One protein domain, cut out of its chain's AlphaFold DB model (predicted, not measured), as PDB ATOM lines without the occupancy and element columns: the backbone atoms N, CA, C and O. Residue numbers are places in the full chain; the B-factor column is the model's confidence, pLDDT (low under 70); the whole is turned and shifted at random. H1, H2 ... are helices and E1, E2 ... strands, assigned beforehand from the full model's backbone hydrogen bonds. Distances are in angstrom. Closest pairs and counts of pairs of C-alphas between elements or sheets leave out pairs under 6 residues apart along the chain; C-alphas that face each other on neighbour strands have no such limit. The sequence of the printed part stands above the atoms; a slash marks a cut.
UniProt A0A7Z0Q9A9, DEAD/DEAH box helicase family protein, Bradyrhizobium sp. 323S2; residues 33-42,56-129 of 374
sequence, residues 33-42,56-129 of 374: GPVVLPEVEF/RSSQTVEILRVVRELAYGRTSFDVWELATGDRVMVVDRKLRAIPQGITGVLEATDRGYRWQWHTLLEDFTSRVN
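Overview. This is residues 33 to 42 and 56 to 129 of the 374 residues of the protein "DEAD/DEAH box helicase family protein" of Bradyrhizobium sp. 323S2 (UniProt A0A7Z0Q9A9). One strongly twisted sheet of six strands is curled like part of a barrel and folded back on itself, E1 and E3 facing E5, E6 and E7, with E4 as the hinge. The one helix, H1, extends from one end of it, next to the short strand E2. The 84 printed residues hold, along the chain, E1 to E7 and then H1; the class is mostly strand. The sheet's order is E1, E3, E4, E5, E6, E7, mixed. The whole is compact, with a radius of gyration of the C-alphas of 12.5 A and spans of 34 by 30 by 26 A.

Along the chain. The longest strand, E3, residues 59 to 72, measures 28.8 A and bends by 90 degrees at residue 62. E4, residues 75 to 82, measures 22.1 A. E5 is residues 87 to 91, E6 residues 104 to 109, E7 residues 112 to 118. E1, residues 33 to 37, begins at C-alpha 33 (7.512, 0.117, 20.634) and runs on into E2, residues 40 to 42. H1, residues 119 to 129, ends at C-alpha 129 (2.129, 22.264, 50.616).

Arrangement. E3, E4 and E5 form a meander, each strand the antiparallel neighbour of the one before; N 67 and O 79 are 2.9 A apart, N 80 and O 88 2.8 A. E3 is also antiparallel to E1, with N 35 and O 61 at 2.8 A. E5 and E6 are parallel, with N 91 and O 106 at 2.8 A. The hairpin E6 and E7 has N 107 and O 114 at 2.8 A. E2 pairs with no named strand; its closest C-alpha pair with H1 is Phe 42 and Leu 121, 6.2 A. H1 only grazes the sheet, with residues 119 to 124; its every O i to N i+4 pair is within hydrogen-bond range.

Size, cuts and confidence. Residues 43 to 55 are not printed; C-alphas 42 and 56 are 9.7 A apart. The link E5 to E6 is long. No printed residue is under 70 in pLDDT.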
ATOM      1  N   GLY A  33       6.852   0.991  19.665       81.19
ATOM      2  CA  GLY A  33       7.512   0.117  20.634       81.19
ATOM      3  C   GLY A  33       7.676   0.755  22.022       81.19
ATOM      4  O   GLY A  33       7.245   1.887  22.262       81.19
ATOM      5  N   PRO A  34       8.344   0.054  22.949       92.56
ATOM      6  CA  PRO A  34       8.445   0.500  24.327       92.56
ATOM      7  C   PRO A  34       9.132   1.863  24.443       92.56
ATOM      8  O   PRO A  34      10.157   2.122  23.806       92.56
ATOM      9  N   VAL A  35       8.610   2.714  25.325       93.06
ATOM     10  CA  VAL A  35       9.207   4.002  25.685       93.06
ATOM     11  C   VAL A  35       9.732   3.978  27.113       93.06
ATOM     12  O   VAL A  35       9.091   3.462  28.027       93.06
ATOM     13  N   VAL A  36      10.908   4.569  27.322       94.12
ATOM     14  CA  VAL A  36      11.472   4.772  28.660       94.12
ATOM     15  C   VAL A  36      10.942   6.085  29.225       94.12
ATOM     16  O   VAL A  36      11.308   7.171  28.769       94.12
ATOM     17  N   LEU A  37      10.089   5.990  30.239       95.56
ATOM     18  CA  LEU A  37       9.584   7.143  30.973       95.56
ATOM     19  C   LEU A  37      10.566   7.551  32.081       95.56
ATOM     20  O   LEU A  37      11.090   6.681  32.790       95.56
ATOM     21  N   PRO A  38      10.803   8.859  32.280       95.94
ATOM     22  CA  PRO A  38      11.666   9.341  33.352       95.94
ATOM     23  C   PRO A  38      11.040   9.118  34.739       95.94
ATOM     24  O   PRO A  38       9.828   8.952  34.878       95.94
ATOM     25  N   GLU A  39      11.874   9.154  35.781       96.44
ATOM     26  CA  GLU A  39      11.428   9.138  37.181       96.44
ATOM     27  C   GLU A  39      10.431  10.273  37.466       96.44
ATOM     28  O   GLU A  39      10.660  11.424  37.082       96.44
ATOM     29  N   VAL A  40       9.353   9.974  38.194       97.19
ATOM     30  CA  VAL A  40       8.458  10.996  38.755       97.19
ATOM     31  C   VAL A  40       8.993  11.363  40.135       97.19
ATOM     32  O   VAL A  40       8.748  10.659  41.115       97.19
ATOM     33  N   GLU A  41       9.763  12.447  40.212       97.31
ATOM     34  CA  GLU A  41      10.422  12.895  41.442       97.31
ATOM     35  C   GLU A  41       9.886  14.256  41.899       97.31
ATOM     36  O   GLU A  41       9.914  15.248  41.166       97.31
ATOM     37  N   PHE A  42       9.427  14.313  43.147       97.94
ATOM     38  CA  PHE A  42       9.095  15.558  43.822       97.94
ATOM     39  C   PHE A  42      10.366  16.279  44.267       97.94
ATOM     40  O   PHE A  42      11.214  15.687  44.935       97.94
ATOM     41  N   ARG A  56       7.608   7.644  41.615       95.19
ATOM     42  CA  ARG A  56       7.618   6.522  40.674       95.19
ATOM     43  C   ARG A  56       8.992   6.411  40.022       95.19
ATOM     44  O   ARG A  56       9.516   7.408  39.523       95.19
ATOM     45  N   SER A  57       9.560   5.209  40.023       94.31
ATOM     46  CA  SER A  57      10.812   4.911  39.322       94.31
ATOM     47  C   SER A  57      10.661   5.071  37.807       94.31
ATOM     48  O   SER A  57       9.551   5.037  37.274       94.31
ATOM     49  N   SER A  58      11.788   5.233  37.110       94.56
ATOM     50  CA  SER A  58      11.803   5.137  35.651       94.56
ATOM     51  C   SER A  58      11.301   3.760  35.221       94.56
ATOM     52  O   SER A  58      11.610   2.754  35.861       94.56
ATOM     53  N   GLN A  59      10.501   3.732  34.161       93.44
ATOM     54  CA  GLN A  59       9.849   2.522  33.678       93.44
ATOM     55  C   GLN A  59       9.862   2.488  32.156       93.44
ATOM     56  O   GLN A  59       9.642   3.508  31.501       93.44
ATOM     57  N   THR A  60      10.093   1.301  31.609       95.69
ATOM     58  CA  THR A  60       9.894   1.012  30.191       95.69
ATOM     59  C   THR A  60       8.460   0.540  30.005       95.69
ATOM     60  O   THR A  60       8.058  -0.444  30.623       95.69
ATOM     61  N   VAL A  61       7.680   1.261  29.203       95.19
ATOM     62  CA  VAL A  61       6.240   1.029  29.038       95.19
ATOM     63  C   VAL A  61       5.892   0.974  27.559       95.19
ATOM     64  O   VAL A  61       6.365   1.794  26.780       95.19
ATOM     65  N   GLU A  62       5.045   0.024  27.175       96.00
ATOM     66  CA  GLU A  62       4.537  -0.086  25.807       96.00
ATOM     67  C   GLU A  62       3.552   1.044  25.477       96.00
ATOM     68  O   GLU A  62       2.663   1.363  26.280       96.00
ATOM     69  N   ILE A  63       3.694   1.627  24.281       96.06
ATOM     70  CA  ILE A  63       2.739   2.597  23.739       96.06
ATOM     71  C   ILE A  63       1.674   1.818  22.970       96.06
ATOM     72  O   ILE A  63       1.910   1.304  21.878       96.06
ATOM     73  N   LEU A  64       0.467   1.756  23.527       95.12
ATOM     74  CA  LEU A  64      -0.644   1.047  22.896       95.12
ATOM     75  C   LEU A  64      -1.201   1.831  21.710       95.12
ATOM     76  O   LEU A  64      -1.556   1.254  20.680       95.12
ATOM     77  N   ARG A  65      -1.307   3.153  21.864       94.00
ATOM     78  CA  ARG A  65      -1.895   4.037  20.857       94.00
ATOM     79  C   ARG A  65      -1.298   5.433  20.947       94.00
ATOM     80  O   ARG A  65      -0.986   5.914  22.033       94.00
ATOM     81  N   VAL A  66      -1.201   6.102  19.801       95.56
ATOM     82  CA  VAL A  66      -0.916   7.537  19.728       95.56
ATOM     83  C   VAL A  66      -2.077   8.248  19.065       95.56
ATOM     84  O   VAL A  66      -2.530   7.859  17.988       95.56
ATOM     85  N   VAL A  67      -2.576   9.276  19.742       94.50
ATOM     86  CA  VAL A  67      -3.719  10.082  19.314       94.50
ATOM     87  C   VAL A  67      -3.289  11.538  19.281       94.50
ATOM     88  O   VAL A  67      -2.527  11.974  20.137       94.50
ATOM     89  N   ARG A  68      -3.772  12.315  18.312       94.19
ATOM     90  CA  ARG A  68      -3.492  13.750  18.265       94.19
ATOM     91  C   ARG A  68      -4.644  14.525  18.885       94.19
ATOM     92  O   ARG A  68      -5.757  14.487  18.366       94.19
ATOM     93  N   GLU A  69      -4.374  15.244  19.969       93.75
ATOM     94  CA  GLU A  69      -5.401  15.955  20.741       93.75
ATOM     95  C   GLU A  69      -5.062  17.431  20.915       93.75
ATOM     96  O   GLU A  69      -3.896  17.833  20.936       93.75
ATOM     97  N   LEU A  70      -6.100  18.262  21.021       91.25
ATOM     98  CA  LEU A  70      -5.949  19.694  21.255       91.25
ATOM     99  C   LEU A  70      -5.514  19.947  22.701       91.25
ATOM    100  O   LEU A  70      -6.181  19.518  23.637       91.25
ATOM    101  N   ALA A  71      -4.437  20.711  22.878       86.81
ATOM    102  CA  ALA A  71      -4.044  21.214  24.190       86.81
ATOM    103  C   ALA A  71      -4.794  22.502  24.550       86.81
ATOM    104  O   ALA A  71      -5.376  22.614  25.623       86.81
ATOM    105  N   TYR A  72      -4.777  23.491  23.650       83.94
ATOM    106  CA  TYR A  72      -5.543  24.733  23.783       83.94
ATOM    107  C   TYR A  72      -5.661  25.456  22.436       83.94
ATOM    108  O   TYR A  72      -4.729  25.473  21.622       83.94
ATOM    109  N   GLY A  73      -6.805  26.106  22.214       85.06
ATOM    110  CA  GLY A  73      -7.095  26.798  20.958       85.06
ATOM    111  C   GLY A  73      -6.994  25.846  19.764       85.06
ATOM    112  O   GLY A  73      -7.742  24.880  19.680       85.06
ATOM    113  N   ARG A  74      -6.052  26.115  18.851       85.06
ATOM    114  CA  ARG A  74      -5.757  25.274  17.674       85.06
ATOM    115  C   ARG A  74      -4.468  24.450  17.810       85.06
ATOM    116  O   ARG A  74      -4.036  23.835  16.843       85.06
ATOM    117  N   THR A  75      -3.828  24.470  18.978       88.06
ATOM    118  CA  THR A  75      -2.561  23.761  19.205       88.06
ATOM    119  C   THR A  75      -2.857  22.317  19.583       88.06
ATOM    120  O   THR A  75      -3.560  22.093  20.570       88.06
ATOM    121  N   SER A  76      -2.315  21.355  18.835       92.44
ATOM    122  CA  SER A  76      -2.437  19.925  19.124       92.44
ATOM    123  C   SER A  76      -1.083  19.252  19.293       92.44
ATOM    124  O   SER A  76      -0.099  19.647  18.660       92.44
ATOM    125  N   PHE A  77      -1.067  18.222  20.128       94.81
ATOM    126  CA  PHE A  77       0.104  17.410  20.434       94.81
ATOM    127  C   PHE A  77      -0.252  15.930  20.387       94.81
ATOM    128  O   PHE A  77      -1.430  15.561  20.441       94.81
ATOM    129  N   ASP A  78       0.780  15.101  20.293       95.38
ATOM    130  CA  ASP A  78       0.624  13.660  20.379       95.38
ATOM    131  C   ASP A  78       0.373  13.269  21.840       95.38
ATOM    132  O   ASP A  78       1.044  13.738  22.763       95.38
ATOM    133  N   VAL A  79      -0.619  12.414  22.044       96.75
ATOM    134  CA  VAL A  79      -0.985  11.809  23.319       96.75
ATOM    135  C   VAL A  79      -0.750  10.320  23.195       96.75
ATOM    136  O   VAL A  79      -1.332   9.647  22.345       96.75
ATOM    137  N   TRP A  80       0.126   9.814  24.047       96.75
ATOM    138  CA  TRP A  80       0.421   8.400  24.164       96.75
ATOM    139  C   TRP A  80      -0.517   7.768  25.175       96.75
ATOM    140  O   TRP A  80      -0.589   8.207  26.323       96.75
ATOM    141  N   GLU A  81      -1.203   6.718  24.756       96.56
ATOM    142  CA  GLU A  81      -1.936   5.837  25.652       96.56
ATOM    143  C   GLU A  81      -1.064   4.629  25.941       96.56
ATOM    144  O   GLU A  81      -0.687   3.873  25.041       96.56
ATOM    145  N   LEU A  82      -0.687   4.499  27.204       95.94
ATOM    146  CA  LEU A  82       0.323   3.557  27.647       95.94
ATOM    147  C   LEU A  82      -0.313   2.294  28.225       95.94
ATOM    148  O   LEU A  82      -1.431   2.328  28.736       95.94
ATOM    149  N   ALA A  83       0.433   1.189  28.227       94.81
ATOM    150  CA  ALA A  83      -0.016  -0.071  28.826       94.81
ATOM    151  C   ALA A  83      -0.317   0.024  30.336       94.81
ATOM    152  O   ALA A  83      -1.063  -0.793  30.869       94.81
ATOM    153  N   THR A  84       0.213   1.041  31.024       92.56
ATOM    154  CA  THR A  84      -0.126   1.352  32.423       92.56
ATOM    155  C   THR A  84      -1.516   1.978  32.591       92.56
ATOM    156  O   THR A  84      -1.962   2.155  33.722       92.56
ATOM    157  N   GLY A  85      -2.187   2.350  31.496       94.19
ATOM    158  CA  GLY A  85      -3.407   3.161  31.495       94.19
ATOM    159  C   GLY A  85      -3.150   4.672  31.550       94.19
ATOM    160  O   GLY A  85      -4.098   5.455  31.507       94.19
ATOM    161  N   ASP A  86      -1.886   5.100  31.626       95.62
ATOM    162  CA  ASP A  86      -1.524   6.516  31.600       95.62
ATOM    163  C   ASP A  86      -1.772   7.133  30.213       95.62
ATOM    164  O   ASP A  86      -1.485   6.522  29.179       95.62
ATOM    165  N   ARG A  87      -2.257   8.381  30.198       97.19
ATOM    166  CA  ARG A  87      -2.404   9.208  28.992       97.19
ATOM    167  C   ARG A  87      -1.411  10.355  29.062       97.19
ATOM    168  O   ARG A  87      -1.608  11.308  29.821       97.19
ATOM    169  N   VAL A  88      -0.333  10.250  28.293       97.19
ATOM    170  CA  VAL A  88       0.812  11.159  28.374       97.19
ATOM    171  C   VAL A  88       0.891  12.031  27.128       97.19
ATOM    172  O   VAL A  88       1.122  11.532  26.033       97.19
ATOM    173  N   MET A  89       0.723  13.342  27.291       96.88
ATOM    174  CA  MET A  89       0.870  14.305  26.198       96.88
ATOM    175  C   MET A  89       2.341  14.682  26.011       96.88
ATOM    176  O   MET A  89       2.998  15.101  26.965       96.88
ATOM    177  N   VAL A  90       2.852  14.572  24.787       95.50
ATOM    178  CA  VAL A  90       4.246  14.885  24.454       95.50
ATOM    179  C   VAL A  90       4.333  16.217  23.737       95.50
ATOM    180  O   VAL A  90       3.744  16.421  22.677       95.50
ATOM    181  N   VAL A  91       5.080  17.139  24.331       94.56
ATOM    182  CA  VAL A  91       5.146  18.535  23.914       94.56
ATOM    183  C   VAL A  91       6.577  18.960  23.613       94.56
ATOM    184  O   VAL A  91       7.547  18.447  24.168       94.56
ATOM    185  N   ASP A  92       6.699  19.946  22.733       89.62
ATOM    186  CA  ASP A  92       7.952  20.624  22.381       89.62
ATOM    187  C   ASP A  92       8.108  21.976  23.107       89.62
ATOM    188  O   ASP A  92       9.077  22.705  22.897       89.62
ATOM    189  N   ARG A  93       7.118  22.350  23.928       88.44
ATOM    190  CA  ARG A  93       7.043  23.630  24.632       88.44
ATOM    191  C   ARG A  93       6.197  23.512  25.892       88.44
ATOM    192  O   ARG A  93       5.276  22.705  25.969       88.44
ATOM    193  N   LYS A  94       6.440  24.407  26.847       89.94
ATOM    194  CA  LYS A  94       5.689  24.477  28.103       89.94
ATOM    195  C   LYS A  94       4.194  24.749  27.871       89.94
ATOM    196  O   LYS A  94       3.825  25.818  27.379       89.94
ATOM    197  N   LEU A  95       3.335  23.829  28.308       89.38
ATOM    198  CA  LEU A  95       1.884  24.050  28.364       89.38
ATOM    199  C   LEU A  95       1.482  25.048  29.461       89.38
ATOM    200  O   LEU A  95       2.079  25.081  30.539       89.38
ATOM    201  N   ARG A  96       0.439  25.845  29.180       87.06
ATOM    202  CA  ARG A  96      -0.171  26.799  30.131       87.06
ATOM    203  C   ARG A  96      -1.282  26.184  30.980       87.06
ATOM    204  O   ARG A  96      -1.505  26.639  32.093       87.06
ATOM    205  N   ALA A  97      -1.973  25.191  30.437       88.81
ATOM    206  CA  ALA A  97      -3.038  24.447  31.089       88.81
ATOM    207  C   ALA A  97      -2.939  22.981  30.658       88.81
ATOM    208  O   ALA A  97      -2.494  22.698  29.543       88.81
ATOM    209  N   ILE A  98      -3.331  22.078  31.552       92.25
ATOM    210  CA  ILE A  98      -3.328  20.639  31.306       92.25
ATOM    211  C   ILE A  98      -4.728  20.238  30.816       92.25
ATOM    212  O   ILE A  98      -5.705  20.543  31.504       92.25
ATOM    213  N   PRO A  99      -4.860  19.606  29.637       90.94
ATOM    214  CA  PRO A  99      -6.152  19.130  29.145       90.94
ATOM    215  C   PRO A  99      -6.759  18.053  30.053       90.94
ATOM    216  O   PRO A  99      -6.039  17.300  30.710       90.94
ATOM    217  N   GLN A 100      -8.092  17.948  30.071       90.12
ATOM    218  CA  GLN A 100      -8.779  16.925  30.864       90.12
ATOM    219  C   GLN A 100      -8.415  15.507  30.397       90.12
ATOM    220  O   GLN A 100      -8.289  15.235  29.205       90.12
ATOM    221  N   GLY A 101      -8.269  14.593  31.358       92.56
ATOM    222  CA  GLY A 101      -7.961  13.184  31.097       92.56
ATOM    223  C   GLY A 101      -6.497  12.891  30.751       92.56
ATOM    224  O   GLY A 101      -6.188  11.742  30.446       92.56
ATOM    225  N   ILE A 102      -5.607  13.887  30.773       96.44
ATOM    226  CA  ILE A 102      -4.157  13.694  30.646       96.44
ATOM    227  C   ILE A 102      -3.571  13.414  32.033       96.44
ATOM    228  O   ILE A 102      -3.787  14.189  32.964       96.44
ATOM    229  N   THR A 103      -2.821  12.317  32.177       97.06
ATOM    230  CA  THR A 103      -2.182  11.924  33.448       97.06
ATOM    231  C   THR A 103      -0.738  12.416  33.564       97.06
ATOM    232  O   THR A 103      -0.198  12.537  34.668       97.06
ATOM    233  N   GLY A 104      -0.119  12.785  32.437       97.12
ATOM    234  CA  GLY A 104       1.218  13.365  32.412       97.12
ATOM    235  C   GLY A 104       1.513  14.183  31.160       97.12
ATOM    236  O   GLY A 104       0.936  13.966  30.099       97.12
ATOM    237  N   VAL A 105       2.440  15.129  31.283       97.38
ATOM    238  CA  VAL A 105       2.948  15.937  30.170       97.38
ATOM    239  C   VAL A 105       4.463  15.796  30.123       97.38
ATOM    240  O   VAL A 105       5.158  16.176  31.074       97.38
ATOM    241  N   LEU A 106       4.971  15.256  29.019       96.38
ATOM    242  CA  LEU A 106       6.396  15.092  28.758       96.38
ATOM    243  C   LEU A 106       6.888  16.151  27.784       96.38
ATOM    244  O   LEU A 106       6.317  16.345  26.720       96.38
ATOM    245  N   GLU A 107       8.001  16.777  28.126       94.00
ATOM    246  CA  GLU A 107       8.753  17.638  27.227       94.00
ATOM    247  C   GLU A 107       9.881  16.827  26.583       94.00
ATOM    248  O   GLU A 107      10.675  16.187  27.285       94.00
ATOM    249  N   ALA A 108       9.947  16.846  25.252       88.00
ATOM    250  CA  ALA A 108      11.059  16.258  24.516       88.00
ATOM    251  C   ALA A 108      12.306  17.152  24.635       88.00
ATOM    252  O   ALA A 108      12.251  18.363  24.428       88.00
ATOM    253  N   THR A 109      13.442  16.545  24.961       85.62
ATOM    254  CA  THR A 109      14.748  17.203  25.086       85.62
ATOM    255  C   THR A 109      15.778  16.505  24.200       85.62
ATOM    256  O   THR A 109      15.548  15.401  23.707       85.62
ATOM    257  N   ASP A 110      16.951  17.114  24.047       83.38
ATOM    258  CA  ASP A 110      18.113  16.518  23.373       83.38
ATOM    259  C   ASP A 110      18.569  15.188  24.006       83.38
ATOM    260  O   ASP A 110      19.219  14.379  23.348       83.38
ATOM    261  N   ARG A 111      18.218  14.944  25.276       82.25
ATOM    262  CA  ARG A 111      18.643  13.776  26.069       82.25
ATOM    263  C   ARG A 111      17.519  12.784  26.375       82.25
ATOM    264  O   ARG A 111      17.701  11.919  27.228       82.25
ATOM    265  N   GLY A 112      16.364  12.910  25.721       87.31
ATOM    266  CA  GLY A 112      15.174  12.090  25.977       87.31
ATOM    267  C   GLY A 112      14.015  12.919  26.524       87.31
ATOM    268  O   GLY A 112      13.847  14.073  26.141       87.31
ATOM    269  N   TYR A 113      13.213  12.353  27.425       92.44
ATOM    270  CA  TYR A 113      12.005  13.008  27.937       92.44
ATOM    271  C   TYR A 113      12.171  13.524  29.365       92.44
ATOM    272  O   TYR A 113      12.870  12.928  30.187       92.44
ATOM    273  N   ARG A 114      11.477  14.620  29.680       94.19
ATOM    274  CA  ARG A 114      11.370  15.171  31.035       94.19
ATOM    275  C   ARG A 114       9.912  15.449  31.376       94.19
ATOM    276  O   ARG A 114       9.195  16.023  30.566       94.19
ATOM    277  N   TRP A 115       9.494  15.128  32.598       95.94
ATOM    278  CA  TRP A 115       8.181  15.541  33.092       95.94
ATOM    279  C   TRP A 115       8.090  17.064  33.186       95.94
ATOM    280  O   TRP A 115       8.814  17.698  33.955       95.94
ATOM    281  N   GLN A 116       7.176  17.644  32.413       95.06
ATOM    282  CA  GLN A 116       6.723  19.015  32.612       95.06
ATOM    283  C   GLN A 116       5.668  19.064  33.728       95.06
ATOM    284  O   GLN A 116       5.630  20.017  34.507       95.06
ATOM    285  N   TRP A 117       4.814  18.038  33.784       96.12
ATOM    286  CA  TRP A 117       3.740  17.866  34.760       96.12
ATOM    287  C   TRP A 117       3.329  16.385  34.835       96.12
ATOM    288  O   TRP A 117       3.473  15.655  33.856       96.12
ATOM    289  N   HIS A 118       2.815  15.940  35.982       97.25
ATOM    290  CA  HIS A 118       2.236  14.606  36.173       97.25
ATOM    291  C   HIS A 118       1.230  14.661  37.330       97.25
ATOM    292  O   HIS A 118       1.546  15.270  38.352       97.25
ATOM    293  N   THR A 119       0.081  13.979  37.225       97.12
ATOM    294  CA  THR A 119      -0.947  13.941  38.288       97.12
ATOM    295  C   THR A 119      -0.365  13.556  39.654       97.12
ATOM    296  O   THR A 119      -0.531  14.292  40.615       97.12
ATOM    297  N   LEU A 120       0.442  12.485  39.729       96.31
ATOM    298  CA  LEU A 120       1.140  12.087  40.959       96.31
ATOM    299  C   LEU A 120       1.982  13.212  41.574       96.31
ATOM    300  O   LEU A 120       2.014  13.363  42.794       96.31
ATOM    301  N   LEU A 121       2.685  13.985  40.742       96.56
ATOM    302  CA  LEU A 121       3.524  15.083  41.210       96.56
ATOM    303  C   LEU A 121       2.671  16.254  41.706       96.56
ATOM    304  O   LEU A 121       3.009  16.847  42.729       96.56
ATOM    305  N   GLU A 122       1.589  16.584  41.003       96.19
ATOM    306  CA  GLU A 122       0.647  17.631  41.405       96.19
ATOM    307  C   GLU A 122      -0.038  17.287  42.730       96.19
ATOM    308  O   GLU A 122       0.047  18.072  43.678       96.19
ATOM    309  N   ASP A 123      -0.604  16.084  42.837       97.00
ATOM    310  CA  ASP A 123      -1.276  15.592  44.042       97.00
ATOM    311  C   ASP A 123      -0.325  15.577  45.239       97.00
ATOM    312  O   ASP A 123      -0.645  16.072  46.324       97.00
ATOM    313  N   PHE A 124       0.882  15.034  45.056       97.62
ATOM    314  CA  PHE A 124       1.882  14.991  46.117       97.62
ATOM    315  C   PHE A 124       2.337  16.396  46.524       97.62
ATOM    316  O   PHE A 124       2.416  16.696  47.716       97.62
ATOM    317  N   THR A 125       2.577  17.285  45.556       97.25
ATOM    318  CA  THR A 125       2.963  18.680  45.822       97.25
ATOM    319  C   THR A 125       1.873  19.424  46.587       97.25
ATOM    320  O   THR A 125       2.181  20.136  47.544       97.25
ATOM    321  N   SER A 126       0.609  19.241  46.201       97.19
ATOM    322  CA  SER A 126      -0.547  19.827  46.878       97.19
ATOM    323  C   SER A 126      -0.622  19.371  48.336       97.19
ATOM    324  O   SER A 126      -0.646  20.205  49.245       97.19
ATOM    325  N   ARG A 127      -0.522  18.057  48.585       97.44
ATOM    326  CA  ARG A 127      -0.523  17.500  49.948       97.44
ATOM    327  C   ARG A 127       0.645  18.002  50.792       97.44
ATOM    328  O   ARG A 127       0.435  18.406  51.933       97.44
ATOM    329  N   VAL A 128       1.861  18.037  50.243       96.69
ATOM    330  CA  VAL A 128       3.040  18.544  50.967       96.69
ATOM    331  C   VAL A 128       2.916  20.041  51.266       96.69
ATOM    332  O   VAL A 128       3.329  20.485  52.334       96.69
ATOM    333  N   ASN A 129       2.340  20.837  50.365       95.00
ATOM    334  CA  ASN A 129       2.129  22.264  50.616       95.00
ATOM    335  C   ASN A 129       1.014  22.532  51.634       95.00
ATOM    336  O   ASN A 129       1.113  23.512  52.366       95.00
TER     337      ASN A 129